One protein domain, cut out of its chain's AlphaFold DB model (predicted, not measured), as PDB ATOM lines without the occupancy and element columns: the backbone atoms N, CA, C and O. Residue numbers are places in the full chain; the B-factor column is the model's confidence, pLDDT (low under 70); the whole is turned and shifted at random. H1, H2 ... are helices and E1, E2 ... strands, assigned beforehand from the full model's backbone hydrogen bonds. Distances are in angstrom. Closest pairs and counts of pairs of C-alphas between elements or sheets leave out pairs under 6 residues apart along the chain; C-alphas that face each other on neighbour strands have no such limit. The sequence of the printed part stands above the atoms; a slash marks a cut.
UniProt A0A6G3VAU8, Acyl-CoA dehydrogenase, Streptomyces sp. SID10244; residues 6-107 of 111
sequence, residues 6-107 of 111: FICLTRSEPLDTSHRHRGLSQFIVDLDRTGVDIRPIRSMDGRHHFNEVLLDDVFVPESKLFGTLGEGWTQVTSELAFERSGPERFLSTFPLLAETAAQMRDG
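Overview. This is residues 6 to 107 of the 111 residues of the protein "Acyl-CoA dehydrogenase" of Streptomyces sp. SID10244 (UniProt A0A6G3VAU8). Two separate strand hairpins, E1 with E2 and E3 with E4, make a loose body at one end, and a long arm of helix sticks out from it: residues 77 to 107, with the later part of H1, then H2 and H3 one after another in a gently curving row. The first residues of H1, 72 to 76, pack on the hairpin of E1 and E2, and the arm makes the length of the whole. The printed part has 102 residues, with four named strands and three named helices in the order E1 E2 E3 E4 H1 H2 H3; each hairpin is an antiparallel sheet of two strands, and the class is mixed, helices and strands. It is extended, with a radius of gyration of the C-alphas of 19.8 A, and spans 63 by 33 by 29 A.

Along the chain. E1 is residues 6 to 11, beginning at C-alpha 6 at (1.457, -13.961, 6.471), and E2 is residues 24 to 30, 18.9 A long from first to last C-alpha. E3 is residues 36 to 42, 19.2 A, and E4 residues 48 to 55, 20.5 A. H1 is residues 72 to 83, 16.4 A, with C-alpha 72 at (10.998, -9.016, 16.030). H2 is residues 87 to 91, and H3, residues 94 to 106, is 18.2 A long and ends with C-alpha 106 at (-4.563, -54.508, 12.321).

Arrangement. E1 and E2 form a hairpin, antiparallel at 145 degrees, with N 8 and O 27 within hydrogen-bond range at 2.8 A. Residues 26 to 27 of E2 also pair, antiparallel, with residues 65 to 66. H1 comes closest to E2 with the C-alphas of Ser 25 and Gly 72, 4.0 A apart, and to E1 with those of Leu 9 and Gly 72, 6.6 A apart. E3 and E4 form the second hairpin, antiparallel at 152 degrees, with N 39 and O 52 at 2.8 A. E2 and E3 are apart, as are E1 and E4. H1 and H2 meet only through their link, as do H2 and H3. In H1, H2 and H3 every O i to N i+4 pair is within hydrogen-bond range.

Size, cuts and confidence. The two C-alphas farthest apart, those of Thr 17 and Gly 107, are 65.1 A from each other. Without residues 77 to 107, which stand free, the body of 71 residues spans 42 by 26 by 19 A. The links E1 to E2 and E4 to H1 are long, with 12 and 16 residues. The printed part has no cut. The mean pLDDT of the printed part is 93.9, that of H2 is 76, and no printed residue is under 70.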
ATOM      1  N   PHE A   6       0.043 -13.660   6.256       96.50
ATOM      2  CA  PHE A   6       1.457 -13.961   6.471       96.50
ATOM      3  C   PHE A   6       2.017 -13.286   7.725       96.50
ATOM      4  O   PHE A   6       1.386 -12.399   8.300       96.50
ATOM      5  N   ILE A   7       3.209 -13.707   8.144       97.12
ATOM      6  CA  ILE A   7       3.988 -13.006   9.165       97.12
ATOM      7  C   ILE A   7       4.976 -12.097   8.439       97.12
ATOM      8  O   ILE A   7       5.757 -12.553   7.603       97.12
ATOM      9  N   CYS A   8       4.922 -10.804   8.741       97.25
ATOM     10  CA  CYS A   8       5.779  -9.792   8.147       97.25
ATOM     11  C   CYS A   8       6.685  -9.185   9.219       97.25
ATOM     12  O   CYS A   8       6.198  -8.634  10.205       97.25
ATOM     13  N   LEU A   9       7.999  -9.268   9.013       97.81
ATOM     14  CA  LEU A   9       8.980  -8.545   9.815       97.81
ATOM     15  C   LEU A   9       9.131  -7.129   9.250       97.81
ATOM     16  O   LEU A   9       9.665  -6.947   8.156       97.81
ATOM     17  N   THR A  10       8.698  -6.127  10.005       96.56
ATOM     18  CA  THR A  10       8.727  -4.719   9.588       96.56
ATOM     19  C   THR A  10       9.404  -3.852  10.637       96.56
ATOM     20  O   THR A  10       9.542  -4.223  11.802       96.56
ATOM     21  N   ARG A  11       9.869  -2.672  10.228       97.19
ATOM     22  CA  ARG A  11      10.403  -1.675  11.156       97.19
ATOM     23  C   ARG A  11       9.252  -0.894  11.783       97.19
ATOM     24  O   ARG A  11       8.502  -0.249  11.061       97.19
ATOM     25  N   SER A  12       9.149  -0.937  13.109       96.25
ATOM     26  CA  SER A  12       8.116  -0.244  13.893       96.25
ATOM     27  C   SER A  12       8.658   0.930  14.713       96.25
ATOM     28  O   SER A  12       7.880   1.689  15.280       96.25
ATOM     29  N   GLU A  13       9.980   1.088  14.784       96.00
ATOM     30  CA  GLU A  13      10.654   2.205  15.457       96.00
ATOM     31  C   GLU A  13      11.659   2.882  14.509       96.00
ATOM     32  O   GLU A  13      12.112   2.249  13.545       96.00
ATOM     33  N   PRO A  14      12.054   4.147  14.757       96.06
ATOM     34  CA  PRO A  14      13.075   4.822  13.960       96.06
ATOM     35  C   PRO A  14      14.349   3.984  13.786       96.06
ATOM     36  O   PRO A  14      14.794   3.288  14.698       96.06
ATOM     37  N   LEU A  15      14.948   4.041  12.594       95.69
ATOM     38  CA  LEU A  15      16.171   3.299  12.300       95.69
ATOM     39  C   LEU A  15      17.346   3.840  13.128       95.69
ATOM     40  O   LEU A  15      17.855   4.924  12.851       95.69
ATOM     41  N   ASP A  16      17.833   3.028  14.063       94.19
ATOM     42  CA  ASP A  16      19.174   3.173  14.626       94.19
ATOM     43  C   ASP A  16      20.183   2.479  13.699       94.19
ATOM     44  O   ASP A  16      20.195   1.253  13.555       94.19
ATOM     45  N   THR A  17      21.044   3.262  13.052       93.56
ATOM     46  CA  THR A  17      22.062   2.751  12.123       93.56
ATOM     47  C   THR A  17      23.166   1.957  12.821       93.56
ATOM     48  O   THR A  17      23.767   1.086  12.191       93.56
ATOM     49  N   SER A  18      23.408   2.200  14.112       95.81
ATOM     50  CA  SER A  18      24.368   1.437  14.919       95.81
ATOM     51  C   SER A  18      23.808   0.081  15.362       95.81
ATOM     52  O   SER A  18      24.557  -0.887  15.493       95.81
ATOM     53  N   HIS A  19      22.481  -0.028  15.474       93.50
ATOM     54  CA  HIS A  19      21.769  -1.254  15.830       93.50
ATOM     55  C   HIS A  19      20.653  -1.555  14.827       93.50
ATOM     56  O   HIS A  19      19.481  -1.635  15.185       93.50
ATOM     57  N   ARG A  20      21.017  -1.796  13.559       93.50
ATOM     58  CA  ARG A  20      20.062  -1.972  12.442       93.50
ATOM     59  C   ARG A  20      18.939  -2.995  12.676       93.50
ATOM     60  O   ARG A  20      17.924  -2.946  11.991       93.50
ATOM     61  N   HIS A  21      19.135  -3.951  13.582       95.50
ATOM     62  CA  HIS A  21      18.172  -5.007  13.898       95.50
ATOM     63  C   HIS A  21      17.190  -4.637  15.021       95.50
ATOM     64  O   HIS A  21      16.142  -5.269  15.124       95.50
ATOM     65  N   ARG A  22      17.499  -3.618  15.837       94.00
ATOM     66  CA  ARG A  22      16.562  -3.088  16.836       94.00
ATOM     67  C   ARG A  22      15.401  -2.365  16.157       94.00
ATOM     68  O   ARG A  22      15.541  -1.841  15.044       94.00
ATOM     69  N   GLY A  23      14.259  -2.349  16.844       95.75
ATOM     70  CA  GLY A  23      13.062  -1.652  16.381       95.75
ATOM     71  C   GLY A  23      12.337  -2.361  15.237       95.75
ATOM     72  O   GLY A  23      11.529  -1.743  14.540       95.75
ATOM     73  N   LEU A  24      12.660  -3.636  14.997       98.19
ATOM     74  CA  LEU A  24      11.905  -4.512  14.107       98.19
ATOM     75  C   LEU A  24      10.825  -5.231  14.917       98.19
ATOM     76  O   LEU A  24      11.082  -5.657  16.035       98.19
ATOM     77  N   SER A  25       9.651  -5.419  14.336       98.25
ATOM     78  CA  SER A  25       8.522  -6.140  14.925       98.25
ATOM     79  C   SER A  25       7.951  -7.114  13.908       98.25
ATOM     80  O   SER A  25       8.128  -6.932  12.705       98.25
ATOM     81  N   GLN A  26       7.272  -8.150  14.388       98.44
ATOM     82  CA  GLN A  26       6.552  -9.078  13.525       98.44
ATOM     83  C   GLN A  26       5.054  -8.810  13.614       98.44
ATOM     84  O   GLN A  26       4.519  -8.653  14.708       98.44
ATOM     85  N   PHE A  27       4.375  -8.779  12.474       98.00
ATOM     86  CA  PHE A  27       2.930  -8.589  12.402       98.00
ATOM     87  C   PHE A  27       2.284  -9.665  11.541       98.00
ATOM     88  O   PHE A  27       2.835 -10.062  10.515       98.00
ATOM     89  N   ILE A  28       1.090 -10.095  11.935       97.94
ATOM     90  CA  ILE A  28       0.222 -10.923  11.102       97.94
ATOM     91  C   ILE A  28      -0.549  -9.994  10.165       97.94
ATOM     92  O   ILE A  28      -1.376  -9.200  10.612       97.94
ATOM     93  N   VAL A  29      -0.297 -10.092   8.866       97.88
ATOM     94  CA  VAL A  29      -0.991  -9.277   7.861       97.88
ATOM     95  C   VAL A  29      -1.965 -10.160   7.105       97.88
ATOM     96  O   VAL A  29      -1.560 -11.152   6.497       97.88
ATOM     97  N   ASP A  30      -3.242  -9.791   7.159       97.50
ATOM     98  CA  ASP A  30      -4.299 -10.438   6.383       97.50
ATOM     99  C   ASP A  30      -4.139 -10.047   4.903       97.50
ATOM    100  O   ASP A  30      -3.957  -8.872   4.578       97.50
ATOM    101  N   LEU A  31      -4.167 -11.030   4.003       96.62
ATOM    102  CA  LEU A  31      -3.820 -10.841   2.587       96.62
ATOM    103  C   LEU A  31      -5.001 -10.397   1.710       96.62
ATOM    104  O   LEU A  31      -4.820 -10.123   0.527       96.62
ATOM    105  N   ASP A  32      -6.196 -10.292   2.293       95.12
ATOM    106  CA  ASP A  32      -7.406  -9.743   1.673       95.12
ATOM    107  C   ASP A  32      -7.570  -8.225   1.894       95.12
ATOM    108  O   ASP A  32      -8.545  -7.621   1.435       95.12
ATOM    109  N   ARG A  33      -6.627  -7.589   2.601       91.75
ATOM    110  CA  ARG A  33      -6.690  -6.166   2.949       91.75
ATOM    111  C   ARG A  33      -6.479  -5.267   1.737       91.75
ATOM    112  O   ARG A  33      -5.670  -5.535   0.851       91.75
ATOM    113  N   THR A  34      -7.166  -4.127   1.748       95.94
ATOM    114  CA  THR A  34      -6.894  -3.027   0.816       95.94
ATOM    115  C   THR A  34      -5.430  -2.596   0.932       95.94
ATOM    116  O   THR A  34      -4.925  -2.452   2.042       95.94
ATOM    117  N   GLY A  35      -4.766  -2.408  -0.214       96.88
ATOM    118  CA  GLY A  35      -3.338  -2.074  -0.285       96.88
ATOM    119  C   GLY A  35      -2.407  -3.284  -0.432       96.88
ATOM    120  O   GLY A  35      -1.214  -3.102  -0.651       96.88
ATOM    121  N   VAL A  36      -2.922  -4.519  -0.353       97.81
ATOM    122  CA  VAL A  36      -2.142  -5.737  -0.626       97.81
ATOM    123  C   VAL A  36      -2.268  -6.117  -2.107       97.81
ATOM    124  O   VAL A  36      -3.364  -6.410  -2.583       97.81
ATOM    125  N   ASP A  37      -1.150  -6.149  -2.837       97.50
ATOM    126  CA  ASP A  37      -1.069  -6.668  -4.215       97.50
ATOM    127  C   ASP A  37      -0.190  -7.925  -4.254       97.50
ATOM    128  O   ASP A  37       0.938  -7.920  -3.764       97.50
ATOM    129  N   ILE A  38      -0.701  -9.012  -4.837       97.19
ATOM    130  CA  ILE A  38      -0.037 -10.320  -4.863       97.19
ATOM    131  C   ILE A  38       0.177 -10.764  -6.304       97.19
ATOM    132  O   ILE A  38      -0.773 -11.036  -7.040       97.19
ATOM    133  N   ARG A  39       1.443 -10.945  -6.684       96.56
ATOM    134  CA  ARG A  39       1.842 -11.327  -8.042       96.56
ATOM    135  C   ARG A  39       2.546 -12.682  -8.044       96.56
ATOM    136  O   ARG A  39       3.494 -12.878  -7.285       96.56
ATOM    137  N   PRO A  40       2.128 -13.641  -8.886       96.12
ATOM    138  CA  PRO A  40       2.783 -14.938  -8.958       96.12
ATOM    139  C   PRO A  40       4.181 -14.810  -9.573       96.12
ATOM    140  O   PRO A  40       4.337 -14.272 -10.668       96.12
ATOM    141  N   ILE A  41       5.185 -15.385  -8.912       96.62
ATOM    142  CA  ILE A  41       6.519 -15.566  -9.488       96.62
ATOM    143  C   ILE A  41       6.558 -16.971 -10.094       96.62
ATOM    144  O   ILE A  41       6.456 -17.975  -9.380       96.62
ATOM    145  N   ARG A  42       6.660 -17.043 -11.425       95.75
ATOM    146  CA  ARG A  42       6.746 -18.312 -12.159       95.75
ATOM    147  C   ARG A  42       8.195 -18.776 -12.242       95.75
ATOM    148  O   ARG A  42       9.056 -18.041 -12.721       95.75
ATOM    149  N   SER A  43       8.436 -20.002 -11.799       95.00
ATOM    150  CA  SER A  43       9.731 -20.672 -11.898       95.00
ATOM    151  C   SER A  43      10.044 -21.077 -13.345       95.00
ATOM    152  O   SER A  43       9.147 -21.171 -14.186       95.00
ATOM    153  N   MET A  44      11.319 -21.355 -13.640       95.94
ATOM    154  CA  MET A  44      11.773 -21.779 -14.978       95.94
ATOM    155  C   MET A  44      11.117 -23.078 -15.467       95.94
ATOM    156  O   MET A  44      10.975 -23.280 -16.668       95.94
ATOM    157  N   ASP A  45      10.700 -23.948 -14.547       95.19
ATOM    158  CA  ASP A  45       9.955 -25.180 -14.831       95.19
ATOM    159  C   ASP A  45       8.449 -24.938 -15.075       95.19
ATOM    160  O   ASP A  45       7.670 -25.884 -15.199       95.19
ATOM    161  N   GLY A  46       8.024 -23.671 -15.124       93.88
ATOM    162  CA  GLY A  46       6.645 -23.242 -15.337       93.88
ATOM    163  C   GLY A  46       5.760 -23.296 -14.089       93.88
ATOM    164  O   GLY A  46       4.604 -22.861 -14.154       93.88
ATOM    165  N   ARG A  47       6.267 -23.793 -12.952       94.44
ATOM    166  CA  ARG A  47       5.485 -23.927 -11.718       94.44
ATOM    167  C   ARG A  47       5.339 -22.598 -10.985       94.44
ATOM    168  O   ARG A  47       6.149 -21.682 -11.116       94.44
ATOM    169  N   HIS A  48       4.287 -22.507 -10.178       94.12
ATOM    170  CA  HIS A  48       4.000 -21.363  -9.320       94.12
ATOM    171  C   HIS A  48       4.067 -21.802  -7.860       94.12
ATOM    172  O   HIS A  48       3.148 -22.437  -7.352       94.12
ATOM    173  N   HIS A  49       5.172 -21.457  -7.205       93.56
ATOM    174  CA  HIS A  49       5.381 -21.725  -5.779       93.56
ATOM    175  C   HIS A  49       5.569 -20.444  -4.958       93.56
ATOM    176  O   HIS A  49       5.275 -20.438  -3.767       93.56
ATOM    177  N   PHE A  50       6.002 -19.351  -5.591       94.62
ATOM    178  CA  PHE A  50       6.323 -18.091  -4.924       94.62
ATOM    179  C   PHE A  50       5.408 -16.960  -5.389       94.62
ATOM    180  O   PHE A  50       4.869 -16.983  -6.497       94.62
ATOM    181  N   ASN A  51       5.230 -15.955  -4.538       96.44
ATOM    182  CA  ASN A  51       4.563 -14.710  -4.899       96.44
ATOM    183  C   ASN A  51       5.448 -13.535  -4.476       96.44
ATOM    184  O   ASN A  51       6.125 -13.618  -3.454       96.44
ATOM    185  N   GLU A  52       5.404 -12.455  -5.243       96.81
ATOM    186  CA  GLU A  52       5.729 -11.118  -4.756       96.81
ATOM    187  C   GLU A  52       4.473 -10.567  -4.075       96.81
ATOM    188  O   GLU A  52       3.369 -10.717  -4.603       96.81
ATOM    189  N   VAL A  53       4.634  -9.972  -2.896       97.38
ATOM    190  CA  VAL A  53       3.550  -9.302  -2.176       97.38
ATOM    191  C   VAL A  53       3.985  -7.866  -1.928       97.38
ATOM    192  O   VAL A  53       4.981  -7.640  -1.241       97.38
ATOM    193  N   LEU A  54       3.258  -6.911  -2.501       97.50
ATOM    194  CA  LEU A  54       3.440  -5.489  -2.243       97.50
ATOM    195  C   LEU A  54       2.419  -5.041  -1.197       97.50
ATOM    196  O   LEU A  54       1.242  -5.389  -1.288       97.50
ATOM    197  N   LEU A  55       2.887  -4.275  -0.214       97.75
ATOM    198  CA  LEU A  55       2.062  -3.650   0.814       97.75
ATOM    199  C   LEU A  55       2.113  -2.134   0.603       97.75
ATOM    200  O   LEU A  55       3.157  -1.522   0.828       97.75
ATOM    201  N   ASP A  56       1.006  -1.550   0.158       97.81
ATOM    202  CA  ASP A  56       0.838  -0.112  -0.054       97.81
ATOM    203  C   ASP A  56      -0.123   0.461   0.992       97.81
ATOM    204  O   ASP A  56      -1.320   0.182   0.969       97.81
ATOM    205  N   ASP A  57       0.438   1.197   1.953       96.94
ATOM    206  CA  ASP A  57      -0.277   1.850   3.060       96.94
ATOM    207  C   ASP A  57      -1.281   0.931   3.802       96.94
ATOM    208  O   ASP A  57      -2.363   1.332   4.240       96.94
ATOM    209  N   VAL A  58      -0.918  -0.351   3.937       97.81
ATOM    210  CA  VAL A  58      -1.755  -1.375   4.576       97.81
ATOM    211  C   VAL A  58      -1.801  -1.142   6.084       97.81
ATOM    212  O   VAL A  58      -0.807  -1.315   6.791       97.81
ATOM    213  N   PHE A  59      -2.984  -0.813   6.599       95.94
ATOM    214  CA  PHE A  59      -3.204  -0.706   8.037       95.94
ATOM    215  C   PHE A  59      -3.232  -2.087   8.709       95.94
ATOM    216  O   PHE A  59      -4.007  -2.966   8.323       95.94
ATOM    217  N   VAL A  60      -2.444  -2.249   9.774       96.12
ATOM    218  CA  VAL A  60      -2.406  -3.458  10.606       96.12
ATOM    219  C   VAL A  60      -2.653  -3.064  12.068       96.12
ATOM    220  O   VAL A  60      -1.892  -2.261  12.610       96.12
ATOM    221  N   PRO A  61      -3.703  -3.588  12.729       96.06
ATOM    222  CA  PRO A  61      -3.996  -3.235  14.115       96.06
ATOM    223  C   PRO A  61      -2.986  -3.861  15.086       96.06
ATOM    224  O   PRO A  61      -2.450  -4.939  14.836       96.06
ATOM    225  N   GLU A  62      -2.797  -3.242  16.255       96.25
ATOM    226  CA  GLU A  62      -1.889  -3.732  17.307       96.25
ATOM    227  C   GLU A  62      -2.214  -5.163  17.765       96.25
ATOM    228  O   GLU A  62      -1.316  -5.936  18.072       96.25
ATOM    229  N   SER A  63      -3.486  -5.575  17.717       97.88
ATOM    230  CA  SER A  63      -3.905  -6.950  18.029       97.88
ATOM    231  C   SER A  63      -3.316  -8.016  17.094       97.88
ATOM    232  O   SER A  63      -3.472  -9.207  17.349       97.88
ATOM    233  N   LYS A  64      -2.704  -7.604  15.979       97.75
ATOM    234  CA  LYS A  64      -1.997  -8.467  15.025       97.75
ATOM    235  C   LYS A  64      -0.476  -8.427  15.218       97.75
ATOM    236  O   LYS A  64       0.239  -9.062  14.446       97.75
ATOM    237  N   LEU A  65       0.027  -7.710  16.226       98.00
ATOM    238  CA  LEU A  65       1.415  -7.816  16.665       98.00
ATOM    239  C   LEU A  65       1.692  -9.258  17.099       98.00
ATOM    240  O   LEU A  65       0.982  -9.830  17.926       98.00
ATOM    241  N   PHE A  66       2.742  -9.840  16.537       97.12
ATOM    242  CA  PHE A  66       3.201 -11.172  16.877       97.12
ATOM    243  C   PHE A  66       4.438 -11.081  17.775       97.12
ATOM    244  O   PHE A  66       5.504 -10.615  17.365       97.12
ATOM    245  N   GLY A  67       4.292 -11.541  19.016       96.00
ATOM    246  CA  GLY A  67       5.329 -11.446  20.041       96.00
ATOM    247  C   GLY A  67       5.422 -10.048  20.656       96.00
ATOM    248  O   GLY A  67       4.411  -9.480  21.058       96.00
ATOM    249  N   THR A  68       6.639  -9.524  20.784       96.94
ATOM    250  CA  THR A  68       6.948  -8.268  21.476       96.94
ATOM    251  C   THR A  68       7.362  -7.188  20.478       96.94
ATOM    252  O   THR A  68       8.212  -7.408  19.613       96.94
ATOM    253  N   LEU A  69       6.769  -6.001  20.616       97.00
ATOM    254  CA  LEU A  69       7.103  -4.827  19.811       97.00
ATOM    255  C   LEU A  69       8.598  -4.488  19.965       97.00
ATOM    256  O   LEU A  69       9.107  -4.430  21.080       97.00
ATOM    257  N   GLY A  70       9.299  -4.292  18.850       96.38
ATOM    258  CA  GLY A  70      10.720  -3.929  18.796       96.38
ATOM    259  C   GLY A  70      11.702  -5.108  18.878       96.38
ATOM    260  O   GLY A  70      12.879  -4.936  18.550       96.38
ATOM    261  N   GLU A  71      11.224  -6.307  19.230       96.31
ATOM    262  CA  GLU A  71      12.032  -7.524  19.433       96.31
ATOM    263  C   GLU A  71      11.881  -8.561  18.300       96.31
ATOM    264  O   GLU A  71      12.319  -9.712  18.398       96.31
ATOM    265  N   GLY A  72      11.300  -8.154  17.170       97.56
ATOM    266  CA  GLY A  72      10.998  -9.016  16.030       97.56
ATOM    267  C   GLY A  72      12.219  -9.713  15.427       97.56
ATOM    268  O   GLY A  72      12.093 -10.834  14.944       97.56
ATOM    269  N   TRP A  73      13.411  -9.107  15.493       97.38
ATOM    270  CA  TRP A  73      14.641  -9.747  15.004       97.38
ATOM    271  C   TRP A  73      15.033 -10.979  15.827       97.38
ATOM    272  O   TRP A  73      15.354 -12.034  15.279       97.38
ATOM    273  N   THR A  74      14.994 -10.862  17.152       96.31
ATOM    274  CA  THR A  74      15.290 -11.977  18.057       96.31
ATOM    275  C   THR A  74      14.297 -13.116  17.831       96.31
ATOM    276  O   THR A  74      14.686 -14.279  17.742       96.31
ATOM    277  N   GLN A  75      13.020 -12.776  17.648       96.56
ATOM    278  CA  GLN A  75      11.961 -13.750  17.387       96.56
ATOM    279  C   GLN A  75      12.149 -14.482  16.050       96.56
ATOM    280  O   GLN A  75      12.269 -15.705  16.041       96.56
ATOM    281  N   VAL A  76      12.267 -13.751  14.933       96.19
ATOM    282  CA  VAL A  76      12.366 -14.363  13.594       96.19
ATOM    283  C   VAL A  76      13.628 -15.217  13.447       96.19
ATOM    284  O   VAL A  76      13.623 -16.255  12.789       96.19
ATOM    285  N   THR A  77      14.735 -14.823  14.087       95.62
ATOM    286  CA  THR A  77      15.967 -15.625  14.055       95.62
ATOM    287  C   THR A  77      15.852 -16.897  14.892       95.62
ATOM    288  O   THR A  77      16.409 -17.923  14.498       95.62
ATOM    289  N   SER A  78      15.088 -16.873  15.988       93.25
ATOM    290  CA  SER A  78      14.746 -18.082  16.743       93.25
ATOM    291  C   SER A  78      13.868 -19.029  15.922       93.25
ATOM    292  O   SER A  78      14.178 -20.217  15.849       93.25
ATOM    293  N   GLU A  79      12.837 -18.518  15.246       92.94
ATOM    294  CA  GLU A  79      11.970 -19.299  14.349       92.94
ATOM    295  C   GLU A  79      12.775 -19.965  13.221       92.94
ATOM    296  O   GLU A  79      12.677 -21.176  13.012       92.94
ATOM    297  N   LEU A  80      13.663 -19.209  12.562       91.88
ATOM    298  CA  LEU A  80      14.567 -19.729  11.529       91.88
ATOM    299  C   LEU A  80      15.527 -20.802  12.061       91.88
ATOM    300  O   LEU A  80      15.875 -21.734  11.333       91.88
ATOM    301  N   ALA A  81      15.986 -20.679  13.310       90.62
ATOM    302  CA  ALA A  81      16.828 -21.695  13.932       90.62
ATOM    303  C   ALA A  81      16.053 -23.003  14.158       90.62
ATOM    304  O   ALA A  81      16.595 -24.078  13.897       90.62
ATOM    305  N   PHE A  82      14.783 -22.921  14.572       86.00
ATOM    306  CA  PHE A  82      13.907 -24.089  14.690       86.00
ATOM    307  C   PHE A  82      13.641 -24.745  13.333       86.00
ATOM    308  O   PHE A  82      13.812 -25.959  13.218       86.00
ATOM    309  N   GLU A  83      13.315 -23.970  12.297       83.69
ATOM    310  CA  GLU A  83      13.083 -24.492  10.940       83.69
ATOM    311  C   GLU A  83      14.306 -25.250  10.391       83.69
ATOM    312  O   GLU A  83      14.173 -26.230   9.663       83.69
ATOM    313  N   ARG A  84      15.517 -24.832  10.778       84.12
ATOM    314  CA  ARG A  84      16.788 -25.419  10.317       84.12
ATOM    315  C   ARG A  84      17.380 -26.457  11.266       84.12
ATOM    316  O   ARG A  84      18.486 -26.938  11.019       84.12
ATOM    317  N   SER A  85      16.687 -26.799  12.350       82.00
ATOM    318  CA  SER A  85      17.232 -27.687  13.384       82.00
ATOM    319  C   SER A  85      17.249 -29.173  12.986       82.00
ATOM    320  O   SER A  85      17.767 -29.998  13.739       82.00
ATOM    321  N   GLY A  86      16.702 -29.546  11.820       76.50
ATOM    322  CA  GLY A  86      16.613 -30.934  11.359       76.50
ATOM    323  C   GLY A  86      15.363 -31.762  11.736       76.50
ATOM    324  O   GLY A  86      15.332 -32.923  11.304       76.50
ATOM    325  N   PRO A  87      14.342 -31.278  12.493       75.00
ATOM    326  CA  PRO A  87      13.142 -32.053  12.792       75.00
ATOM    327  C   PRO A  87      12.403 -32.578  11.576       75.00
ATOM    328  O   PRO A  87      11.873 -33.688  11.598       75.00
ATOM    329  N   GLU A  88      12.399 -31.813  10.490       75.56
ATOM    330  CA  GLU A  88      11.743 -32.164   9.237       75.56
ATOM    331  C   GLU A  88      12.206 -33.527   8.695       75.56
ATOM    332  O   GLU A  88      11.423 -34.265   8.089       75.56
ATOM    333  N   ARG A  89      13.458 -33.913   8.978       73.19
ATOM    334  CA  ARG A  89      14.050 -35.170   8.502       73.19
ATOM    335  C   ARG A  89      13.393 -36.400   9.107       73.19
ATOM    336  O   ARG A  89      13.219 -37.389   8.405       73.19
ATOM    337  N   PHE A  90      13.014 -36.350  10.382       73.81
ATOM    338  CA  PHE A  90      12.317 -37.465  11.027       73.81
ATOM    339  C   PHE A  90      10.796 -37.285  11.021       73.81
ATOM    340  O   PHE A  90      10.070 -38.271  10.895       73.81
ATOM    341  N   LEU A  91      10.296 -36.045  11.070       80.62
ATOM    342  CA  LEU A  91       8.859 -35.763  11.012       80.62
ATOM    343  C   LEU A  91       8.241 -36.145   9.663       80.62
ATOM    344  O   LEU A  91       7.113 -36.621   9.640       80.62
ATOM    345  N   SER A  92       8.969 -36.020   8.550       83.56
ATOM    346  CA  SER A  92       8.468 -36.420   7.223       83.56
ATOM    347  C   SER A  92       8.195 -37.924   7.090       83.56
ATOM    348  O   SER A  92       7.296 -38.322   6.354       83.56
ATOM    349  N   THR A  93       8.927 -38.765   7.828       87.12
ATOM    350  CA  THR A  93       8.734 -40.230   7.819       87.12
ATOM    351  C   THR A  93       7.737 -40.682   8.889       87.12
ATOM    352  O   THR A  93       7.197 -41.784   8.810       87.12
ATOM    353  N   PHE A  94       7.449 -39.838   9.884       90.06
ATOM    354  CA  PHE A  94       6.592 -40.197  11.010       90.06
ATOM    355  C   PHE A  94       5.168 -40.621  10.601       90.06
ATOM    356  O   PHE A  94       4.713 -41.638  11.122       90.06
ATOM    357  N   PRO A  95       4.473 -39.960   9.648       90.62
ATOM    358  CA  PRO A  95       3.172 -40.435   9.174       90.62
ATOM    359  C   PRO A  95       3.235 -41.839   8.570       90.62
ATOM    360  O   PRO A  95       2.375 -42.666   8.853       90.62
ATOM    361  N   LEU A  96       4.282 -42.136   7.792       90.75
ATOM    362  CA  LEU A  96       4.479 -43.461   7.204       90.75
ATOM    363  C   LEU A  96       4.745 -44.514   8.287       90.75
ATOM    364  O   LEU A  96       4.201 -45.614   8.229       90.75
ATOM    365  N   LEU A  97       5.552 -44.171   9.295       91.88
ATOM    366  CA  LEU A  97       5.822 -45.042  10.439       91.88
ATOM    367  C   LEU A  97       4.550 -45.310  11.255       91.88
ATOM    368  O   LEU A  97       4.280 -46.459  11.603       91.88
ATOM    369  N   ALA A  98       3.768 -44.268  11.540       93.19
ATOM    370  CA  ALA A  98       2.513 -44.369  12.276       93.19
ATOM    371  C   ALA A  98       1.491 -45.238  11.527       93.19
ATOM    372  O   ALA A  98       0.878 -46.117  12.134       93.19
ATOM    373  N   GLU A  99       1.368 -45.049  10.213       94.06
ATOM    374  CA  GLU A  99       0.515 -45.869   9.351       94.06
ATOM    375  C   GLU A  99       0.989 -47.328   9.314       94.06
ATOM    376  O   GLU A  99       0.201 -48.248   9.514       94.06
ATOM    377  N   THR A 100       2.294 -47.561   9.161       93.38
ATOM    378  CA  THR A 100       2.864 -48.919   9.186       93.38
ATOM    379  C   THR A 100       2.574 -49.615  10.519       93.38
ATOM    380  O   THR A 100       2.156 -50.773  10.541       93.38
ATOM    381  N   ALA A 101       2.737 -48.912  11.644       94.62
ATOM    382  CA  ALA A 101       2.424 -49.439  12.970       94.62
ATOM    383  C   ALA A 101       0.923 -49.742  13.141       94.62
ATOM    384  O   ALA A 101       0.566 -50.724  13.796       94.62
ATOM    385  N   ALA A 102       0.045 -48.932  12.541       95.44
ATOM    386  CA  ALA A 102      -1.387 -49.204  12.508       95.44
ATOM    387  C   ALA A 102      -1.700 -50.484  11.716       95.44
ATOM    388  O   ALA A 102      -2.342 -51.382  12.254       95.44
ATOM    389  N   GLN A 103      -1.147 -50.633  10.512       95.06
ATOM    390  CA  GLN A 103      -1.340 -51.828   9.682       95.06
ATOM    391  C   GLN A 103      -0.764 -53.102  10.314       95.06
ATOM    392  O   GLN A 103      -1.325 -54.184  10.149       95.06
ATOM    393  N   MET A 104       0.337 -52.997  11.068       94.50
ATOM    394  CA  MET A 104       0.880 -54.112  11.852       94.50
ATOM    395  C   MET A 104      -0.087 -54.572  12.943       94.50
ATOM    396  O   MET A 104      -0.301 -55.772  13.102       94.50
ATOM    397  N   ARG A 105      -0.665 -53.625  13.691       94.88
ATOM    398  CA  ARG A 105      -1.655 -53.919  14.736       94.88
ATOM    399  C   ARG A 105      -2.917 -54.547  14.146       94.88
ATOM    400  O   ARG A 105      -3.478 -55.453  14.754       94.88
ATOM    401  N   ASP A 106      -3.322 -54.087  12.968       95.75
ATOM    402  CA  ASP A 106      -4.563 -54.508  12.321       95.75
ATOM    403  C   ASP A 106      -4.361 -55.745  11.412       95.75
ATOM    404  O   ASP A 106      -5.323 -56.316  10.901       95.75
ATOM    405  N   GLY A 107      -3.116 -56.208  11.241       93.88
ATOM    406  CA  GLY A 107      -2.772 -57.400  10.457       93.88
ATOM    407  C   GLY A 107      -2.905 -57.225   8.940       93.88
ATOM    408  O   GLY A 107      -3.028 -58.215   8.221       93.88
TER     409      GLY A 107